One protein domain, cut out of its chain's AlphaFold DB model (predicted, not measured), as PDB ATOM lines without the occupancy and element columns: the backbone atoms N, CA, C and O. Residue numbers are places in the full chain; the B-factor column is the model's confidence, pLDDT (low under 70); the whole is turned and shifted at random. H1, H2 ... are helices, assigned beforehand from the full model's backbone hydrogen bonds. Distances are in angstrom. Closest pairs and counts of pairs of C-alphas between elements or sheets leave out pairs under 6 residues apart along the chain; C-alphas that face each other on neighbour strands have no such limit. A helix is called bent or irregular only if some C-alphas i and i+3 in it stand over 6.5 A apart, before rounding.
ATOM      1  N   ALA A 136      51.038  63.156 -33.588       81.62
ATOM      2  CA  ALA A 136      51.195  62.794 -34.999       81.62
ATOM      3  C   ALA A 136      51.231  61.266 -35.213       81.62
ATOM      4  O   ALA A 136      50.687  60.766 -36.196       81.62
ATOM      5  N   GLU A 137      51.814  60.520 -34.269       85.88
ATOM      6  CA  GLU A 137      51.876  59.054 -34.288       85.88
ATOM      7  C   GLU A 137      50.492  58.417 -34.098       85.88
ATOM      8  O   GLU A 137      50.111  57.522 -34.855       85.88
ATOM      9  N   HIS A 138      49.705  58.908 -33.134       85.19
ATOM     10  CA  HIS A 138      48.337  58.445 -32.906       85.19
ATOM     11  C   HIS A 138      47.442  58.754 -34.116       85.19
ATOM     12  O   HIS A 138      46.752  57.865 -34.614       85.19
ATOM     13  N   HIS A 139      47.523  59.970 -34.667       84.88
ATOM     14  CA  HIS A 139      46.773  60.344 -35.866       84.88
ATOM     15  C   HIS A 139      47.160  59.482 -37.085       84.88
ATOM     16  O   HIS A 139      46.282  58.959 -37.771       84.88
ATOM     17  N   ALA A 140      48.454  59.235 -37.323       87.31
ATOM     18  CA  ALA A 140      48.912  58.336 -38.387       87.31
ATOM     19  C   ALA A 140      48.430  56.881 -38.188       87.31
ATOM     20  O   ALA A 140      48.072  56.205 -39.157       87.31
ATOM     21  N   SER A 141      48.362  56.412 -36.938       89.25
ATOM     22  CA  SER A 141      47.795  55.105 -36.583       89.25
ATOM     23  C   SER A 141      46.293  55.024 -36.889       89.25
ATOM     24  O   SER A 141      45.845  54.060 -37.518       89.25
ATOM     25  N   LEU A 142      45.520  56.065 -36.552       88.38
ATOM     26  CA  LEU A 142      44.100  56.168 -36.908       88.38
ATOM     27  C   LEU A 142      43.892  56.187 -38.428       88.38
ATOM     28  O   LEU A 142      43.074  55.419 -38.932       88.38
ATOM     29  N   GLN A 143      44.667  56.981 -39.177       90.12
ATOM     30  CA  GLN A 143      44.612  56.983 -40.644       90.12
ATOM     31  C   GLN A 143      44.884  55.592 -41.236       90.12
ATOM     32  O   GLN A 143      44.191  55.163 -42.159       90.12
ATOM     33  N   SER A 144      45.907  54.893 -40.735       92.44
ATOM     34  CA  SER A 144      46.274  53.544 -41.184       92.44
ATOM     35  C   SER A 144      45.150  52.542 -40.901       92.44
ATOM     36  O   SER A 144      44.711  51.809 -41.792       92.44
ATOM     37  N   THR A 145      44.605  52.589 -39.684       92.56
ATOM     38  CA  THR A 145      43.491  51.744 -39.239       92.56
ATOM     39  C   THR A 145      42.230  52.004 -40.066       92.56
ATOM     40  O   THR A 145      41.614  51.060 -40.554       92.56
ATOM     41  N   PHE A 146      41.891  53.268 -40.338       92.06
ATOM     42  CA  PHE A 146      40.780  53.647 -41.214       92.06
ATOM     43  C   PHE A 146      40.963  53.108 -42.644       92.06
ATOM     44  O   PHE A 146      40.078  52.428 -43.173       92.06
ATOM     45  N   LYS A 147      42.139  53.336 -43.255       92.00
ATOM     46  CA  LYS A 147      42.492  52.835 -44.602       92.00
ATOM     47  C   LYS A 147      42.387  51.303 -44.697       92.00
ATOM     48  O   LYS A 147      42.031  50.788 -45.755       92.00
ATOM     49  N   MET A 148      42.640  50.587 -43.598       95.06
ATOM     50  CA  MET A 148      42.528  49.126 -43.493       95.06
ATOM     51  C   MET A 148      41.088  48.635 -43.228       95.06
ATOM     52  O   MET A 148      40.660  47.652 -43.834       95.06
ATOM     53  N   LEU A 149      40.301  49.328 -42.397       93.69
ATOM     54  CA  LEU A 149      38.924  48.935 -42.060       93.69
ATOM     55  C   LEU A 149      37.920  49.172 -43.198       93.69
ATOM     56  O   LEU A 149      37.033  48.344 -43.402       93.69
ATOM     57  N   VAL A 150      38.056  50.250 -43.980       92.38
ATOM     58  CA  VAL A 150      37.145  50.569 -45.102       92.38
ATOM     59  C   VAL A 150      36.975  49.410 -46.114       92.38
ATOM     60  O   VAL A 150      35.827  49.068 -46.428       92.38
ATOM     61  N   PRO A 151      38.037  48.766 -46.650       93.38
ATOM     62  CA  PRO A 151      37.879  47.622 -47.552       93.38
ATOM     63  C   PRO A 151      37.340  46.367 -46.847       93.38
ATOM     64  O   PRO A 151      36.572  45.622 -47.461       93.38
ATOM     65  N   ILE A 152      37.674  46.154 -45.569       94.62
ATOM     66  CA  ILE A 152      37.148  45.041 -44.761       94.62
ATOM     67  C   ILE A 152      35.630  45.179 -44.599       94.62
ATOM     68  O   ILE A 152      34.894  44.263 -44.962       94.62
ATOM     69  N   TYR A 153      35.151  46.350 -44.171       93.19
ATOM     70  CA  TYR A 153      33.727  46.674 -44.062       93.19
ATOM     71  C   TYR A 153      32.980  46.445 -45.380       93.19
ATOM     72  O   TYR A 153      31.954  45.766 -45.409       93.19
ATOM     73  N   ARG A 154      33.517  46.951 -46.500       93.12
ATOM     74  CA  ARG A 154      32.910  46.765 -47.830       93.12
ATOM     75  C   ARG A 154      32.790  45.285 -48.213       93.12
ATOM     76  O   ARG A 154      31.814  44.908 -48.865       93.12
ATOM     77  N   ASN A 155      33.740  44.443 -47.804       94.69
ATOM     78  CA  ASN A 155      33.672  43.000 -48.025       94.69
ATOM     79  C   ASN A 155      32.663  42.316 -47.087       94.69
ATOM     80  O   ASN A 155      31.798  41.581 -47.560       94.69
ATOM     81  N   ASP A 156      32.701  42.604 -45.784       93.06
ATOM     82  CA  ASP A 156      31.799  41.998 -44.797       93.06
ATOM     83  C   ASP A 156      30.326  42.388 -45.036       93.06
ATOM     84  O   ASP A 156      29.440  41.537 -44.951       93.06
ATOM     85  N   VAL A 157      30.041  43.621 -45.476       91.50
ATOM     86  CA  VAL A 157      28.693  44.039 -45.913       91.50
ATOM     87  C   VAL A 157      28.270  43.345 -47.216       91.50
ATOM     88  O   VAL A 157      27.105  42.966 -47.367       91.50
ATOM     89  N   LYS A 158      29.192  43.108 -48.157       92.25
ATOM     90  CA  LYS A 158      28.922  42.330 -49.383       92.25
ATOM     91  C   LYS A 158      28.616  40.859 -49.064       92.25
ATOM     92  O   LYS A 158      27.724  40.279 -49.688       92.25
ATOM     93  N   ILE A 159      29.302  40.280 -48.077       92.44
ATOM     94  CA  ILE A 159      29.034  38.936 -47.545       92.44
ATOM     95  C   ILE A 159      27.669  38.911 -46.844       92.44
ATOM     96  O   ILE A 159      26.821  38.104 -47.215       92.44
ATOM     97  N   LEU A 160      27.385  39.849 -45.936       90.31
ATOM     98  CA  LEU A 160      26.077  39.983 -45.280       90.31
ATOM     99  C   LEU A 160      24.928  40.039 -46.301       90.31
ATOM    100  O   LEU A 160      23.965  39.283 -46.188       90.31
ATOM    101  N   ARG A 161      25.049  40.861 -47.349       90.12
ATOM    102  CA  ARG A 161      24.054  40.969 -48.434       90.12
ATOM    103  C   ARG A 161      23.839  39.656 -49.194       90.12
ATOM    104  O   ARG A 161      22.719  39.387 -49.625       90.12
ATOM    105  N   ARG A 162      24.876  38.824 -49.355       91.62
ATOM    106  CA  ARG A 162      24.753  37.469 -49.922       91.62
ATOM    107  C   ARG A 162      24.003  36.538 -48.967       91.62
ATOM    108  O   ARG A 162      23.080  35.854 -49.402       91.62
ATOM    109  N   ASN A 163      24.361  36.554 -47.687       89.50
ATOM    110  CA  ASN A 163      23.793  35.681 -46.658       89.50
ATOM    111  C   ASN A 163      22.303  35.992 -46.417       89.50
ATOM    112  O   ASN A 163      21.482  35.084 -46.294       89.50
ATOM    113  N   VAL A 164      21.934  37.279 -46.443       86.56
ATOM    114  CA  VAL A 164      20.541  37.753 -46.414       86.56
ATOM    115  C   VAL A 164      19.739  37.180 -47.587       86.56
ATOM    116  O   VAL A 164      18.707  36.553 -47.358       86.56
ATOM    117  N   LYS A 165      20.248  37.284 -48.821       86.88
ATOM    118  CA  LYS A 165      19.583  36.722 -50.013       86.88
ATOM    119  C   LYS A 165      19.475  35.195 -49.990       86.88
ATOM    120  O   LYS A 165      18.489  34.642 -50.470       86.88
ATOM    121  N   GLN A 166      20.461  34.499 -49.422       87.50
ATOM    122  CA  GLN A 166      20.399  33.045 -49.227       87.50
ATOM    123  C   GLN A 166      19.280  32.652 -48.251       87.50
ATOM    124  O   GLN A 166      18.534  31.715 -48.528       87.50
ATOM    125  N   TYR A 167      19.109  33.400 -47.155       84.12
ATOM    126  CA  TYR A 167      17.979  33.210 -46.244       84.12
ATOM    127  C   TYR A 167      16.631  33.534 -46.901       84.12
ATOM    128  O   TYR A 167      15.697  32.754 -46.759       84.12
ATOM    129  N   GLU A 168      16.516  34.637 -47.648       81.38
ATOM    130  CA  GLU A 168      15.281  35.006 -48.364       81.38
ATOM    131  C   GLU A 168      14.846  33.914 -49.354       81.38
ATOM    132  O   GLU A 168      13.660  33.574 -49.428       81.38
ATOM    133  N   ALA A 169      15.803  33.309 -50.064       83.75
ATOM    134  CA  ALA A 169      15.559  32.173 -50.949       83.75
ATOM    135  C   ALA A 169      15.108  30.918 -50.177       83.75
ATOM    136  O   ALA A 169      14.101  30.314 -50.547       83.75
ATOM    137  N   ALA A 170      15.793  30.555 -49.084       81.19
ATOM    138  CA  ALA A 170      15.445  29.395 -48.253       81.19
ATOM    139  C   ALA A 170      14.097  29.560 -47.519       81.19
ATOM    140  O   ALA A 170      13.328  28.612 -47.380       81.19
ATOM    141  N   ALA A 171      13.763  30.777 -47.083       76.44
ATOM    142  CA  ALA A 171      12.454  31.098 -46.523       76.44
ATOM    143  C   ALA A 171      11.351  30.993 -47.589       76.44
ATOM    144  O   ALA A 171      10.293  30.423 -47.324       76.44
ATOM    145  N   SER A 172      11.616  31.480 -48.806       76.19
ATOM    146  CA  SER A 172      10.670  31.424 -49.926       76.19
ATOM    147  C   SER A 172      10.414  30.000 -50.425       76.19
ATOM    148  O   SER A 172       9.268  29.683 -50.746       76.19
ATOM    149  N   SER A 173      11.434  29.134 -50.465       78.12
ATOM    150  CA  SER A 173      11.265  27.718 -50.818       78.12
ATOM    151  C   SER A 173      10.538  26.934 -49.722       78.12
ATOM    152  O   SER A 173       9.653  26.143 -50.042       78.12
ATOM    153  N   ALA A 174      10.826  27.204 -48.444       73.69
ATOM    154  CA  ALA A 174      10.109  26.605 -47.315       73.69
ATOM    155  C   ALA A 174       8.622  26.989 -47.282       73.69
ATOM    156  O   ALA A 174       7.774  26.142 -47.005       73.69
ATOM    157  N   LEU A 175       8.292  28.246 -47.604       70.88
ATOM    158  CA  LEU A 175       6.905  28.671 -47.805       70.88
ATOM    159  C   LEU A 175       6.272  27.907 -48.977       70.88
ATOM    160  O   LEU A 175       5.282  27.210 -48.772       70.88
ATOM    161  N   ALA A 176       6.884  27.927 -50.166       73.00
ATOM    162  CA  ALA A 176       6.344  27.252 -51.351       73.00
ATOM    163  C   ALA A 176       6.137  25.731 -51.162       73.00
ATOM    164  O   ALA A 176       5.182  25.168 -51.698       73.00
ATOM    165  N   LEU A 177       6.994  25.061 -50.379       69.00
ATOM    166  CA  LEU A 177       6.811  23.659 -49.984       69.00
ATOM    167  C   LEU A 177       5.546  23.471 -49.128       69.00
ATOM    168  O   LEU A 177       4.781  22.534 -49.355       69.00
ATOM    169  N   LYS A 178       5.302  24.379 -48.174       66.06
ATOM    170  CA  LYS A 178       4.135  24.343 -47.282       66.06
ATOM    171  C   LYS A 178       2.821  24.513 -48.056       66.06
ATOM    172  O   LYS A 178       1.890  23.752 -47.811       66.06
ATOM    173  N   TYR A 179       2.765  25.401 -49.054       63.41
ATOM    174  CA  TYR A 179       1.574  25.551 -49.913       63.41
ATOM    175  C   TYR A 179       1.325  24.356 -50.832       63.41
ATOM    176  O   TYR A 179       0.174  23.976 -51.027       63.41
ATOM    177  N   LYS A 180       2.379  23.699 -51.337       65.81
ATOM    178  CA  LYS A 180       2.226  22.450 -52.104       65.81
ATOM    179  C   LYS A 180       1.592  21.313 -51.296       65.81
ATOM    180  O   LYS A 180       0.974  20.444 -51.898       65.81
ATOM    181  N   ARG A 181       1.742  21.315 -49.966       63.34
ATOM    182  CA  ARG A 181       1.126  20.329 -49.058       63.34
ATOM    183  C   ARG A 181      -0.309  20.694 -48.649       63.34
ATOM    184  O   ARG A 181      -1.100  19.798 -48.392       63.34
ATOM    185  N   TYR A 182      -0.659  21.984 -48.618       54.25
ATOM    186  CA  TYR A 182      -1.963  22.476 -48.141       54.25
ATOM    187  C   TYR A 182      -2.602  23.475 -49.136       54.25
ATOM    188  O   TYR A 182      -2.722  24.662 -48.829       54.25
ATOM    189  N   PRO A 183      -3.019  23.029 -50.340       51.25
ATOM    190  CA  PRO A 183      -3.453  23.924 -51.424       51.25
ATOM    191  C   PRO A 183      -4.797  24.634 -51.177       51.25
ATOM    192  O   PRO A 183      -5.047  25.689 -51.758       51.25
ATOM    193  N   ASN A 184      -5.662  24.078 -50.322       43.81
ATOM    194  CA  ASN A 184      -7.030  24.575 -50.115       43.81
ATOM    195  C   ASN A 184      -7.134  25.686 -49.050       43.81
ATOM    196  O   ASN A 184      -8.196  26.284 -48.893       43.81
ATOM    197  N   ASP A 185      -6.060  25.970 -48.309       49.66
ATOM    198  CA  ASP A 185      -6.087  26.896 -47.171       49.66
ATOM    199  C   ASP A 185      -5.846  28.351 -47.624       49.66
ATOM    200  O   ASP A 185      -4.776  28.936 -47.443       49.66
ATOM    201  N   HIS A 186      -6.844  28.941 -48.291       37.44
ATOM    202  CA  HIS A 186      -6.737  30.275 -48.903       37.44
ATOM    203  C   HIS A 186      -6.396  31.408 -47.917       37.44
ATOM    204  O   HIS A 186      -5.850  32.426 -48.344       37.44
ATOM    205  N   ALA A 187      -6.654  31.244 -46.614       43.38
ATOM    206  CA  ALA A 187      -6.222  32.211 -45.604       43.38
ATOM    207  C   ALA A 187      -4.686  32.293 -45.527       43.38
ATOM    208  O   ALA A 187      -4.120  33.386 -45.506       43.38
ATOM    209  N   MET A 188      -4.009  31.142 -45.584       48.56
ATOM    210  CA  MET A 188      -2.547  31.065 -45.567       48.56
ATOM    211  C   MET A 188      -1.920  31.722 -46.813       48.56
ATOM    212  O   MET A 188      -0.844  32.302 -46.724       48.56
ATOM    213  N   ALA A 189      -2.580  31.690 -47.975       41.22
ATOM    214  CA  ALA A 189      -2.054  32.310 -49.199       41.22
ATOM    215  C   ALA A 189      -1.963  33.851 -49.112       41.22
ATOM    216  O   ALA A 189      -1.087  34.457 -49.732       41.22
ATOM    217  N   VAL A 190      -2.829  34.490 -48.313       39.66
ATOM    218  CA  VAL A 190      -2.728  35.928 -48.001       39.66
ATOM    219  C   VAL A 190      -1.567  36.170 -47.032       39.66
ATOM    220  O   VAL A 190      -0.704  37.004 -47.322       39.66
ATOM    221  N   ASP A 191      -1.482  35.367 -45.961       55.41
ATOM    222  CA  ASP A 191      -0.350  35.376 -45.023       55.41
ATOM    223  C   ASP A 191       0.997  35.176 -45.765       55.41
ATOM    224  O   ASP A 191       2.006  35.740 -45.352       55.41
ATOM    225  N   GLU A 192       1.059  34.444 -46.889       51.94
ATOM    226  CA  GLU A 192       2.296  34.264 -47.670       51.94
ATOM    227  C   GLU A 192       2.845  35.577 -48.252       51.94
ATOM    228  O   GLU A 192       4.051  35.839 -48.187       51.94
ATOM    229  N   HIS A 193       1.979  36.413 -48.829       56.66
ATOM    230  CA  HIS A 193       2.393  37.694 -49.402       56.66
ATOM    231  C   HIS A 193       2.754  38.715 -48.320       56.66
ATOM    232  O   HIS A 193       3.674  39.512 -48.527       56.66
ATOM    233  N   GLU A 194       2.086  38.668 -47.166       53.47
ATOM    234  CA  GLU A 194       2.416  39.518 -46.023       53.47
ATOM    235  C   GLU A 194       3.725  39.072 -45.357       53.47
ATOM    236  O   GLU A 194       4.631  39.891 -45.234       53.47
ATOM    237  N   LEU A 195       3.925  37.776 -45.086       56.84
ATOM    238  CA  LEU A 195       5.185  37.233 -44.556       56.84
ATOM    239  C   LEU A 195       6.379  37.476 -45.492       56.84
ATOM    240  O   LEU A 195       7.473  37.796 -45.022       56.84
ATOM    241  N   ARG A 196       6.201  37.375 -46.820       62.38
ATOM    242  CA  ARG A 196       7.252  37.762 -47.783       62.38
ATOM    243  C   ARG A 196       7.556  39.259 -47.728       62.38
ATOM    244  O   ARG A 196       8.727  39.630 -47.810       62.38
ATOM    245  N   ARG A 197       6.537  40.114 -47.583       64.38
ATOM    246  CA  ARG A 197       6.719  41.566 -47.441       64.38
ATOM    247  C   ARG A 197       7.424  41.904 -46.126       64.38
ATOM    248  O   ARG A 197       8.405  42.633 -46.160       64.38
ATOM    249  N   GLU A 198       7.014  41.323 -45.000       58.38
ATOM    250  CA  GLU A 198       7.672  41.501 -43.699       58.38
ATOM    251  C   GLU A 198       9.127  41.006 -43.713       58.38
ATOM    252  O   GLU A 198      10.018  41.686 -43.196       58.38
ATOM    253  N   ALA A 199       9.412  39.868 -44.353       62.66
ATOM    254  CA  ALA A 199      10.778  39.371 -44.523       62.66
ATOM    255  C   ALA A 199      11.644  40.342 -45.350       62.66
ATOM    256  O   ALA A 199      12.748  40.681 -44.922       62.66
ATOM    257  N   ALA A 200      11.129  40.842 -46.480       64.56
ATOM    258  CA  ALA A 200      11.828  41.800 -47.340       64.56
ATOM    259  C   ALA A 200      11.975  43.195 -46.697       64.56
ATOM    260  O   ALA A 200      12.993  43.865 -46.857       64.56
ATOM    261  N   GLU A 201      10.989  43.648 -45.921       63.75
ATOM    262  CA  GLU A 201      11.083  44.895 -45.161       63.75
ATOM    263  C   GLU A 201      12.076  44.773 -43.999       63.75
ATOM    264  O   GLU A 201      12.840  45.701 -43.743       63.75
ATOM    265  N   THR A 202      12.107  43.641 -43.289       64.69
ATOM    266  CA  THR A 202      13.043  43.425 -42.172       64.69
ATOM    267  C   THR A 202      14.459  43.061 -42.621       64.69
ATOM    268  O   THR A 202      15.393  43.225 -41.829       64.69
ATOM    269  N   SER A 203      14.661  42.609 -43.863       70.31
ATOM    270  CA  SER A 203      15.982  42.520 -44.493       70.31
ATOM    271  C   SER A 203      16.442  43.879 -45.028       70.31
ATOM    272  O   SER A 203      17.547  44.307 -44.701       70.31
ATOM    273  N   SER A 204      15.578  44.616 -45.733       73.12
ATOM    274  CA  SER A 204      15.850  45.978 -46.217       73.12
ATOM    275  C   SER A 204      16.203  46.938 -45.072       73.12
ATOM    276  O   SER A 204      17.261  47.564 -45.094       73.12
ATOM    277  N   ARG A 205      15.398  46.965 -43.995       71.69
ATOM    278  CA  ARG A 205      15.665  47.770 -42.785       71.69
ATOM    279  C   ARG A 205      16.959  47.377 -42.065       71.69
ATOM    280  O   ARG A 205      17.544  48.234 -41.419       71.69
ATOM    281  N   LEU A 206      17.403  46.119 -42.168       78.56
ATOM    282  CA  LEU A 206      18.706  45.700 -41.643       78.56
ATOM    283  C   LEU A 206      19.842  46.185 -42.545       78.56
ATOM    284  O   LEU A 206      20.831  46.698 -42.046       78.56
ATOM    285  N   LEU A 207      19.721  46.040 -43.865       81.00
ATOM    286  CA  LEU A 207      20.755  46.496 -44.798       81.00
ATOM    287  C   LEU A 207      20.900  48.028 -44.796       81.00
ATOM    288  O   LEU A 207      22.001  48.520 -45.025       81.00
ATOM    289  N   ALA A 208      19.839  48.763 -44.456       80.88
ATOM    290  CA  ALA A 208      19.879  50.204 -44.204       80.88
ATOM    291  C   ALA A 208      20.690  50.601 -42.952       80.88
ATOM    292  O   ALA A 208      21.124  51.746 -42.861       80.88
ATOM    293  N   ASP A 209      20.952  49.680 -42.013       79.06
ATOM    294  CA  ASP A 209      21.854  49.942 -40.882       79.06
ATOM    295  C   ASP A 209      23.341  49.977 -41.306       79.06
ATOM    296  O   ASP A 209      24.166  50.438 -40.511       79.06
ATOM    297  N   PHE A 210      23.663  49.531 -42.535       85.12
ATOM    298  CA  PHE A 210      25.004  49.418 -43.133       85.12
ATOM    299  C   PHE A 210      25.137  50.303 -44.400       85.12
ATOM    300  O   PHE A 210      24.918  49.816 -45.518       85.12
ATOM    301  N   PRO A 211      25.492  51.599 -44.268       82.81
ATOM    302  CA  PRO A 211      25.612  52.516 -45.405       82.81
ATOM    303  C   PRO A 211      26.715  52.101 -46.394       82.81
ATOM    304  O   PRO A 211      27.764  51.588 -46.006       82.81
ATOM    305  N   GLU A 212      26.497  52.349 -47.689       75.50
ATOM    306  CA  GLU A 212      27.492  52.080 -48.747       75.50
ATOM    307  C   GLU A 212      28.576  53.166 -48.818       75.50
ATOM    308  O   GLU A 212      29.743  52.889 -49.110       75.50
ATOM    309  N   THR A 213      28.183  54.405 -48.525       80.19
ATOM    310  CA  THR A 213      29.034  55.592 -48.494       80.19
ATOM    311  C   THR A 213      29.539  55.840 -47.076       80.19
ATOM    312  O   THR A 213      28.830  56.407 -46.246       80.19
ATOM    313  N   ILE A 214      30.779  55.433 -46.813       83.69
ATOM    314  CA  ILE A 214      31.581  55.963 -45.701       83.69
ATOM    315  C   ILE A 214      32.151  57.317 -46.156       83.69
ATOM    316  O   ILE A 214      32.453  57.471 -47.345       83.69
ATOM    317  N   LEU A 215      32.303  58.280 -45.242       81.94
ATOM    318  CA  LEU A 215      32.991  59.548 -45.519       81.94
ATOM    319  C   LEU A 215      34.415  59.304 -46.050       81.94
ATOM    320  O   LEU A 215      35.057  58.308 -45.706       81.94
ATOM    321  N   SER A 216      34.918  60.200 -46.906       84.12
ATOM    322  CA  SER A 216      36.324  60.145 -47.310       84.12
ATOM    323  C   SER A 216      37.217  60.489 -46.121       84.12
ATOM    324  O   SER A 216      36.833  61.257 -45.238       84.12
ATOM    325  N   LEU A 217      38.431  59.940 -46.114       84.31
ATOM    326  CA  LEU A 217      39.413  60.272 -45.088       84.31
ATOM    327  C   LEU A 217      39.716  61.780 -45.082       84.31
ATOM    328  O   LEU A 217      39.711  62.388 -44.025       84.31
ATOM    329  N   GLU A 218      39.842  62.388 -46.262       82.12
ATOM    330  CA  GLU A 218      40.002  63.836 -46.459       82.12
ATOM    331  C   GLU A 218      38.884  64.655 -45.787       82.12
ATOM    332  O   GLU A 218      39.143  65.711 -45.218       82.12
ATOM    333  N   ALA A 219      37.634  64.171 -45.815       80.38
ATOM    334  CA  ALA A 219      36.518  64.843 -45.154       80.38
ATOM    335  C   ALA A 219      36.588  64.717 -43.623       80.38
ATOM    336  O   ALA A 219      36.176  65.642 -42.929       80.38
ATOM    337  N   LEU A 220      37.121  63.608 -43.098       80.50
ATOM    338  CA  LEU A 220      37.330  63.397 -41.660       80.50
ATOM    339  C   LEU A 220      38.552  64.165 -41.132       80.50
ATOM    340  O   LEU A 220      38.485  64.733 -40.050       80.50
ATOM    341  N   GLU A 221      39.633  64.235 -41.910       76.50
ATOM    342  CA  GLU A 221      40.849  65.010 -41.614       76.50
ATOM    343  C   GLU A 221      40.633  66.529 -41.738       76.50
ATOM    344  O   GLU A 221      41.350  67.306 -41.114       76.50
ATOM    345  N   ALA A 222      39.622  66.968 -42.496       73.94
ATOM    346  CA  ALA A 222      39.159  68.359 -42.523       73.94
ATOM    347  C   ALA A 222      38.314  68.761 -41.290       73.94
ATOM    348  O   ALA A 222      37.876  69.908 -41.198       73.94
ATOM    349  N   HIS A 223      38.056  67.827 -40.369       66.94
ATOM    350  CA  HIS A 223      37.387  68.052 -39.086       66.94
ATOM    351  C   HIS A 223      38.373  67.788 -37.928       66.94
ATOM    352  O   HIS A 223      39.538  67.466 -38.147       66.94
ATOM    353  N   ASP A 224      37.924  67.954 -36.681       67.44
ATOM    354  CA  ASP A 224      38.758  67.685 -35.503       67.44
ATOM    355  C   ASP A 224      39.216  66.212 -35.434       67.44
ATOM    356  O   ASP A 224      38.482  65.295 -35.811       67.44
ATOM    357  N   ALA A 225      40.419  65.973 -34.905       67.31
ATOM    358  CA  ALA A 225      41.045  64.651 -34.839       67.31
ATOM    359  C   ALA A 225      40.207  63.631 -34.043       67.31
ATOM    360  O   ALA A 225      40.215  62.439 -34.363       67.31
ATOM    361  N   THR A 226      39.425  64.109 -33.069       76.12
ATOM    362  CA  THR A 226      38.444  63.317 -32.309       76.12
ATOM    363  C   THR A 226      37.380  62.667 -33.206       76.12
ATOM    364  O   THR A 226      36.945  61.544 -32.943       76.12
ATOM    365  N   LEU A 227      36.994  63.309 -34.318       79.44
ATOM    366  CA  LEU A 227      35.998  62.769 -35.246       79.44
ATOM    367  C   LEU A 227      36.534  61.558 -36.022       79.44
ATOM    368  O   LEU A 227      35.769  60.629 -36.294       79.44
ATOM    369  N   LEU A 228      37.831  61.550 -36.355       84.06
ATOM    370  CA  LEU A 228      38.493  60.407 -36.987       84.06
ATOM    371  C   LEU A 228      38.596  59.225 -36.011       84.06
ATOM    372  O   LEU A 228      38.308  58.096 -36.405       84.06
ATOM    373  N   GLU A 229      38.941  59.481 -34.743       85.50
ATOM    374  CA  GLU A 229      38.976  58.465 -33.678       85.50
ATOM    375  C   GLU A 229      37.593  57.807 -33.503       85.50
ATOM    376  O   GLU A 229      37.455  56.585 -33.607       85.50
ATOM    377  N   HIS A 230      36.534  58.616 -33.377       82.94
ATOM    378  CA  HIS A 230      35.155  58.127 -33.303       82.94
ATOM    379  C   HIS A 230      34.712  57.348 -34.559       82.94
ATOM    380  O   HIS A 230      34.053  56.315 -34.429       82.94
ATOM    381  N   HIS A 231      35.096  57.776 -35.769       85.38
ATOM    382  CA  HIS A 231      34.779  57.043 -37.004       85.38
ATOM    383  C   HIS A 231      35.533  55.716 -37.136       85.38
ATOM    384  O   HIS A 231      34.990  54.769 -37.708       85.38
ATOM    385  N   VAL A 232      36.756  55.611 -36.604       88.75
ATOM    386  CA  VAL A 232      37.465  54.327 -36.505       88.75
ATOM    387  C   VAL A 232      36.709  53.385 -35.566       88.75
ATOM    388  O   VAL A 232      36.430  52.253 -35.962       88.75
ATOM    389  N   PHE A 233      36.279  53.856 -34.390       88.62
ATOM    390  CA  PHE A 233      35.483  53.041 -33.463       88.62
ATOM    391  C   PHE A 233      34.133  52.606 -34.063       88.62
ATOM    392  O   PHE A 233      33.722  51.457 -33.875       88.62
ATOM    393  N   GLU A 234      33.441  53.480 -34.810       86.00
ATOM    394  CA  GLU A 234      32.201  53.097 -35.499       86.00
ATOM    395  C   GLU A 234      32.478  52.065 -36.601       86.00
ATOM    396  O   GLU A 234      31.747  51.080 -36.706       86.00
ATOM    397  N   LEU A 235      33.554  52.216 -37.383       88.38
ATOM    398  CA  LEU A 235      33.954  51.225 -38.388       88.38
ATOM    399  C   LEU A 235      34.259  49.855 -37.772       88.38
ATOM    400  O   LEU A 235      33.817  48.845 -38.318       88.38
ATOM    401  N   GLU A 236      34.954  49.797 -36.634       91.00
ATOM    402  CA  GLU A 236      35.185  48.547 -35.898       91.00
ATOM    403  C   GLU A 236      33.863  47.900 -35.453       91.00
ATOM    404  O   GLU A 236      33.629  46.718 -35.736       91.00
ATOM    405  N   TYR A 237      32.968  48.674 -34.821       88.38
ATOM    406  CA  TYR A 237      31.636  48.203 -34.420       88.38
ATOM    407  C   TYR A 237      30.845  47.683 -35.625       88.38
ATOM    408  O   TYR A 237      30.259  46.602 -35.570       88.38
ATOM    409  N   MET A 238      30.844  48.425 -36.730       87.50
ATOM    410  CA  MET A 238      30.078  48.110 -37.932       87.50
ATOM    411  C   MET A 238      30.637  46.895 -38.689       87.50
ATOM    412  O   MET A 238      29.854  46.094 -39.198       87.50
ATOM    413  N   VAL A 239      31.960  46.690 -38.708       91.06
ATOM    414  CA  VAL A 239      32.598  45.453 -39.203       91.06
ATOM    415  C   VAL A 239      32.179  44.251 -38.354       91.06
ATOM    416  O   VAL A 239      31.721  43.237 -38.887       91.06
ATOM    417  N   ALA A 240      32.281  44.354 -37.029       90.12
ATOM    418  CA  ALA A 240      31.933  43.255 -36.136       90.12
ATOM    419  C   ALA A 240      30.417  42.954 -36.149       90.12
ATOM    420  O   ALA A 240      30.011  41.791 -36.220       90.12
ATOM    421  N   HIS A 241      29.562  43.982 -36.193       88.31
ATOM    422  CA  HIS A 241      28.109  43.831 -36.306       88.31
ATOM    423  C   HIS A 241      27.697  43.234 -37.661       88.31
ATOM    424  O   HIS A 241      26.798  42.390 -37.692       88.31
ATOM    425  N   ALA A 242      28.391  43.565 -38.760       88.25
ATOM    426  CA  ALA A 242      28.181  42.924 -40.062       88.25
ATOM    427  C   ALA A 242      28.479  41.417 -40.012       88.25
ATOM    428  O   ALA A 242      27.714  40.626 -40.567       88.25
ATOM    429  N   ARG A 243      29.535  41.003 -39.294       89.94
ATOM    430  CA  ARG A 243      29.897  39.586 -39.101       89.94
ATOM    431  C   ARG A 243      28.883  38.832 -38.245       89.94
ATOM    432  O   ARG A 243      28.459  37.754 -38.653       89.94
ATOM    433  N   ILE A 244      28.431  39.407 -37.126       88.19
ATOM    434  CA  ILE A 244      27.370  38.817 -36.283       88.19
ATOM    435  C   ILE A 244      26.074  38.648 -37.089       88.19
ATOM    436  O   ILE A 244      25.484  37.566 -37.105       88.19
ATOM    437  N   CYS A 245      25.654  39.686 -37.824       85.00
ATOM    438  CA  CYS A 245      24.505  39.595 -38.727       85.00
ATOM    439  C   CYS A 245      24.721  38.519 -39.803       85.00
ATOM    440  O   CYS A 245      23.817  37.733 -40.082       85.00
ATOM    441  N   GLY A 246      25.919  38.468 -40.391       85.81
ATOM    442  CA  GLY A 246      26.286  37.523 -41.438       85.81
ATOM    443  C   GLY A 246      26.225  36.072 -40.968       85.81
ATOM    444  O   GLY A 246      25.667  35.241 -41.685       85.81
ATOM    445  N   ALA A 247      26.733  35.784 -39.767       86.62
ATOM    446  CA  ALA A 247      26.671  34.472 -39.131       86.62
ATOM    447  C   ALA A 247      25.223  34.075 -38.809       86.62
ATOM    448  O   ALA A 247      24.762  33.038 -39.279       86.62
ATOM    449  N   PHE A 248      24.473  34.937 -38.108       85.81
ATOM    450  CA  PHE A 248      23.054  34.724 -37.792       85.81
ATOM    451  C   PHE A 248      22.234  34.362 -39.042       85.81
ATOM    452  O   PHE A 248      21.477  33.390 -39.039       85.81
ATOM    453  N   TYR A 249      22.436  35.089 -40.145       84.69
ATOM    454  CA  TYR A 249      21.751  34.823 -41.408       84.69
ATOM    455  C   TYR A 249      22.182  33.524 -42.102       84.69
ATOM    456  O   TYR A 249      21.315  32.835 -42.638       84.69
ATOM    457  N   VAL A 250      23.467  33.146 -42.070       87.06
ATOM    458  CA  VAL A 250      23.931  31.853 -42.616       87.06
ATOM    459  C   VAL A 250      23.325  30.691 -41.842       87.06
ATOM    460  O   VAL A 250      22.774  29.779 -42.456       87.06
ATOM    461  N   THR A 251      23.368  30.729 -40.511       84.00
ATOM    462  CA  THR A 251      22.855  29.628 -39.687       84.00
ATOM    463  C   THR A 251      21.335  29.500 -39.844       84.00
ATOM    464  O   THR A 251      20.835  28.391 -40.030       84.00
ATOM    465  N   LYS A 252      20.589  30.620 -39.921       81.69
ATOM    466  CA  LYS A 252      19.160  30.597 -40.292       81.69
ATOM    467  C   LYS A 252      18.906  30.059 -41.701       81.69
ATOM    468  O   LYS A 252      17.973  29.280 -41.870       81.69
ATOM    469  N   ALA A 253      19.692  30.462 -42.702       82.94
ATOM    470  CA  ALA A 253      19.540  29.972 -44.073       82.94
ATOM    471  C   ALA A 253      19.765  28.456 -44.151       82.94
ATOM    472  O   ALA A 253      18.976  27.765 -44.791       82.94
ATOM    473  N   LYS A 254      20.782  27.943 -43.441       84.88
ATOM    474  CA  LYS A 254      21.067  26.510 -43.341       84.88
ATOM    475  C   LYS A 254      19.886  25.754 -42.729       84.88
ATOM    476  O   LYS A 254      19.268  24.969 -43.432       84.88
ATOM    477  N   HIS A 255      19.489  26.053 -41.490       77.56
ATOM    478  CA  HIS A 255      18.400  25.308 -40.840       77.56
ATOM    479  C   HIS A 255      17.040  25.460 -41.542       77.56
ATOM    480  O   HIS A 255      16.198  24.569 -41.443       77.56
ATOM    481  N   ARG A 256      16.812  26.554 -42.288       74.81
ATOM    482  CA  ARG A 256      15.612  26.696 -43.127       74.81
ATOM    483  C   ARG A 256      15.674  25.854 -44.406       74.81
ATOM    484  O   ARG A 256      14.627  25.408 -44.856       74.81
ATOM    485  N   ALA A 257      16.863  25.621 -44.965       78.56
ATOM    486  CA  ALA A 257      17.066  24.675 -46.061       78.56
ATOM    487  C   ALA A 257      16.997  23.219 -45.570       78.56
ATOM    488  O   ALA A 257      16.289  22.422 -46.180       78.56
ATOM    489  N   ASP A 258      17.636  22.904 -44.436       74.12
ATOM    490  CA  ASP A 258      17.613  21.578 -43.805       74.12
ATOM    491  C   ASP A 258      16.154  21.107 -43.614       74.12
ATOM    492  O   ASP A 258      15.772  20.046 -44.104       74.12
ATOM    493  N   ALA A 259      15.294  21.964 -43.039       65.44
ATOM    494  CA  ALA A 259      13.859  21.711 -42.835       65.44
ATOM    495  C   ALA A 259      13.012  21.567 -44.125       65.44
ATOM    496  O   ALA A 259      11.852  21.165 -44.053       65.44
ATOM    497  N   VAL A 260      13.561  21.904 -45.298       63.06
ATOM    498  CA  VAL A 260      12.949  21.650 -46.619       63.06
ATOM    499  C   VAL A 260      13.454  20.341 -47.224       63.06
ATOM    500  O   VAL A 260      12.721  19.695 -47.969       63.06
ATOM    501  N   THR A 261      14.691  19.949 -46.911       62.41
ATOM    502  CA  THR A 261      15.317  18.715 -47.406       62.41
ATOM    503  C   THR A 261      15.021  17.475 -46.566       62.41
ATOM    504  O   THR A 261      15.093  16.377 -47.109       62.41
ATOM    505  N   THR A 262      14.674  17.615 -45.282       56.94
ATOM    506  CA  THR A 262      14.250  16.477 -44.450       56.94
ATOM    507  C   THR A 262      12.954  15.878 -45.013       56.94
ATOM    508  O   THR A 262      11.937  16.582 -45.071       56.94
ATOM    509  N   PRO A 263      12.946  14.605 -45.447       51.28
ATOM    510  CA  PRO A 263      11.740  13.977 -45.970       51.28
ATOM    511  C   PRO A 263      10.744  13.701 -44.835       51.28
ATOM    512  O   PRO A 263      11.141  13.382 -43.719       51.28
ATOM    513  N   LEU A 264       9.439  13.757 -45.132       54.41
ATOM    514  CA  LEU A 264       8.386  13.333 -44.191       54.41
ATOM    515  C   LEU A 264       8.302  11.801 -44.029       54.41
ATOM    516  O   LEU A 264       7.484  11.306 -43.267       54.41
ATOM    517  N   THR A 265       9.164  11.041 -44.707       50.53
ATOM    518  CA  THR A 265       9.273   9.579 -44.596       50.53
ATOM    519  C   THR A 265      10.163   9.158 -43.415       50.53
ATOM    520  O   THR A 265      10.964   8.231 -43.541       50.53
ATOM    521  N   ASP A 266      10.104   9.885 -42.300       53.28
ATOM    522  CA  ASP A 266      10.845   9.568 -41.077       53.28
ATOM    523  C   ASP A 266      10.094   8.436 -40.359       53.28
ATOM    524  O   ASP A 266       8.992   8.650 -39.870       53.28
ATOM    525  N   THR A 267      10.625   7.208 -40.371       57.75
ATOM    526  CA  THR A 267       9.882   5.981 -40.012       57.75
ATOM    527  C   THR A 267       9.867   5.699 -38.504       57.75
ATOM    528  O   THR A 267      10.184   4.592 -38.065       57.75
TER     529      THR A 267
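This is residues 136 to 267 of the 632 residues of an uncharacterized protein of Saprolegnia parasitica (strain CBS 223.65) (UniProt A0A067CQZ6). A long rod in which two long helices, H1 and H4, run side by side the same way, while H2 folds back along the later part of H1 as a helical hairpin. Residues 208 to 216 and the small H3 bring the chain back to where H4 starts, and residues 262 to 267 stick out as a tail. The printed part has 132 residues with four named helices, H1 to H4 in order, and no named strand: all helix. It is only just loose, close to extended, with a radius of gyration of the C-alphas of 21.0 A and spans of 70 by 32 by 15 A.

H1, residues 136 to 181, has a kink of 28 degrees near residue 150; it is neither bent nor irregular, but only just: C-alphas 148 and 151 are 6.4 A apart. H2, residues 186 to 207, touches H1 at residues 161 to 179 alone, opposite ways at a shallow tilt of 7 degrees; the closest C-alphas, of Val 164 and Ser 203, are 6.9 A apart. H3, residues 217 to 221, is close to H1 but not clearly touching, the closest C-alphas, of Gln 143 and Leu 217, being 7.6 A apart. H4, residues 225 to 261, touches H1 the same way at a shallow tilt of 22 degrees, closest at the C-alphas of Tyr 167 and Ala 253, 4.2 A apart. H3 and H4 only just touch, only at the corner, with 3 pairs of C-alphas within 8 A, the closest those of Leu 220 and Leu 228, 5.7 A apart. H2 is apart from H3 and H4. Every O i to N i+4 pair is within hydrogen-bond range in H3; the counts are 40 of 42 in H1, 15 of 18 in H2 and 32 of 33 in H4.

H1 begins at C-alpha 136 (51.195, 62.794, -34.999) and is 67.1 A long from first to last C-alpha. H2 measures 32.2 A and H3 6.0 A. H4 measures 54.1 A and ends at C-alpha 261 (15.317, 18.715, -47.406).

The C-alphas of Ala 136 and Asn 184, 71.3 A apart, are the two farthest apart. The printed part has no cut and no long link. Mean pLDDT of the printed part is 76.8; it is under 70 at residues 177 to 202, 223 to 225 and 259 to 267.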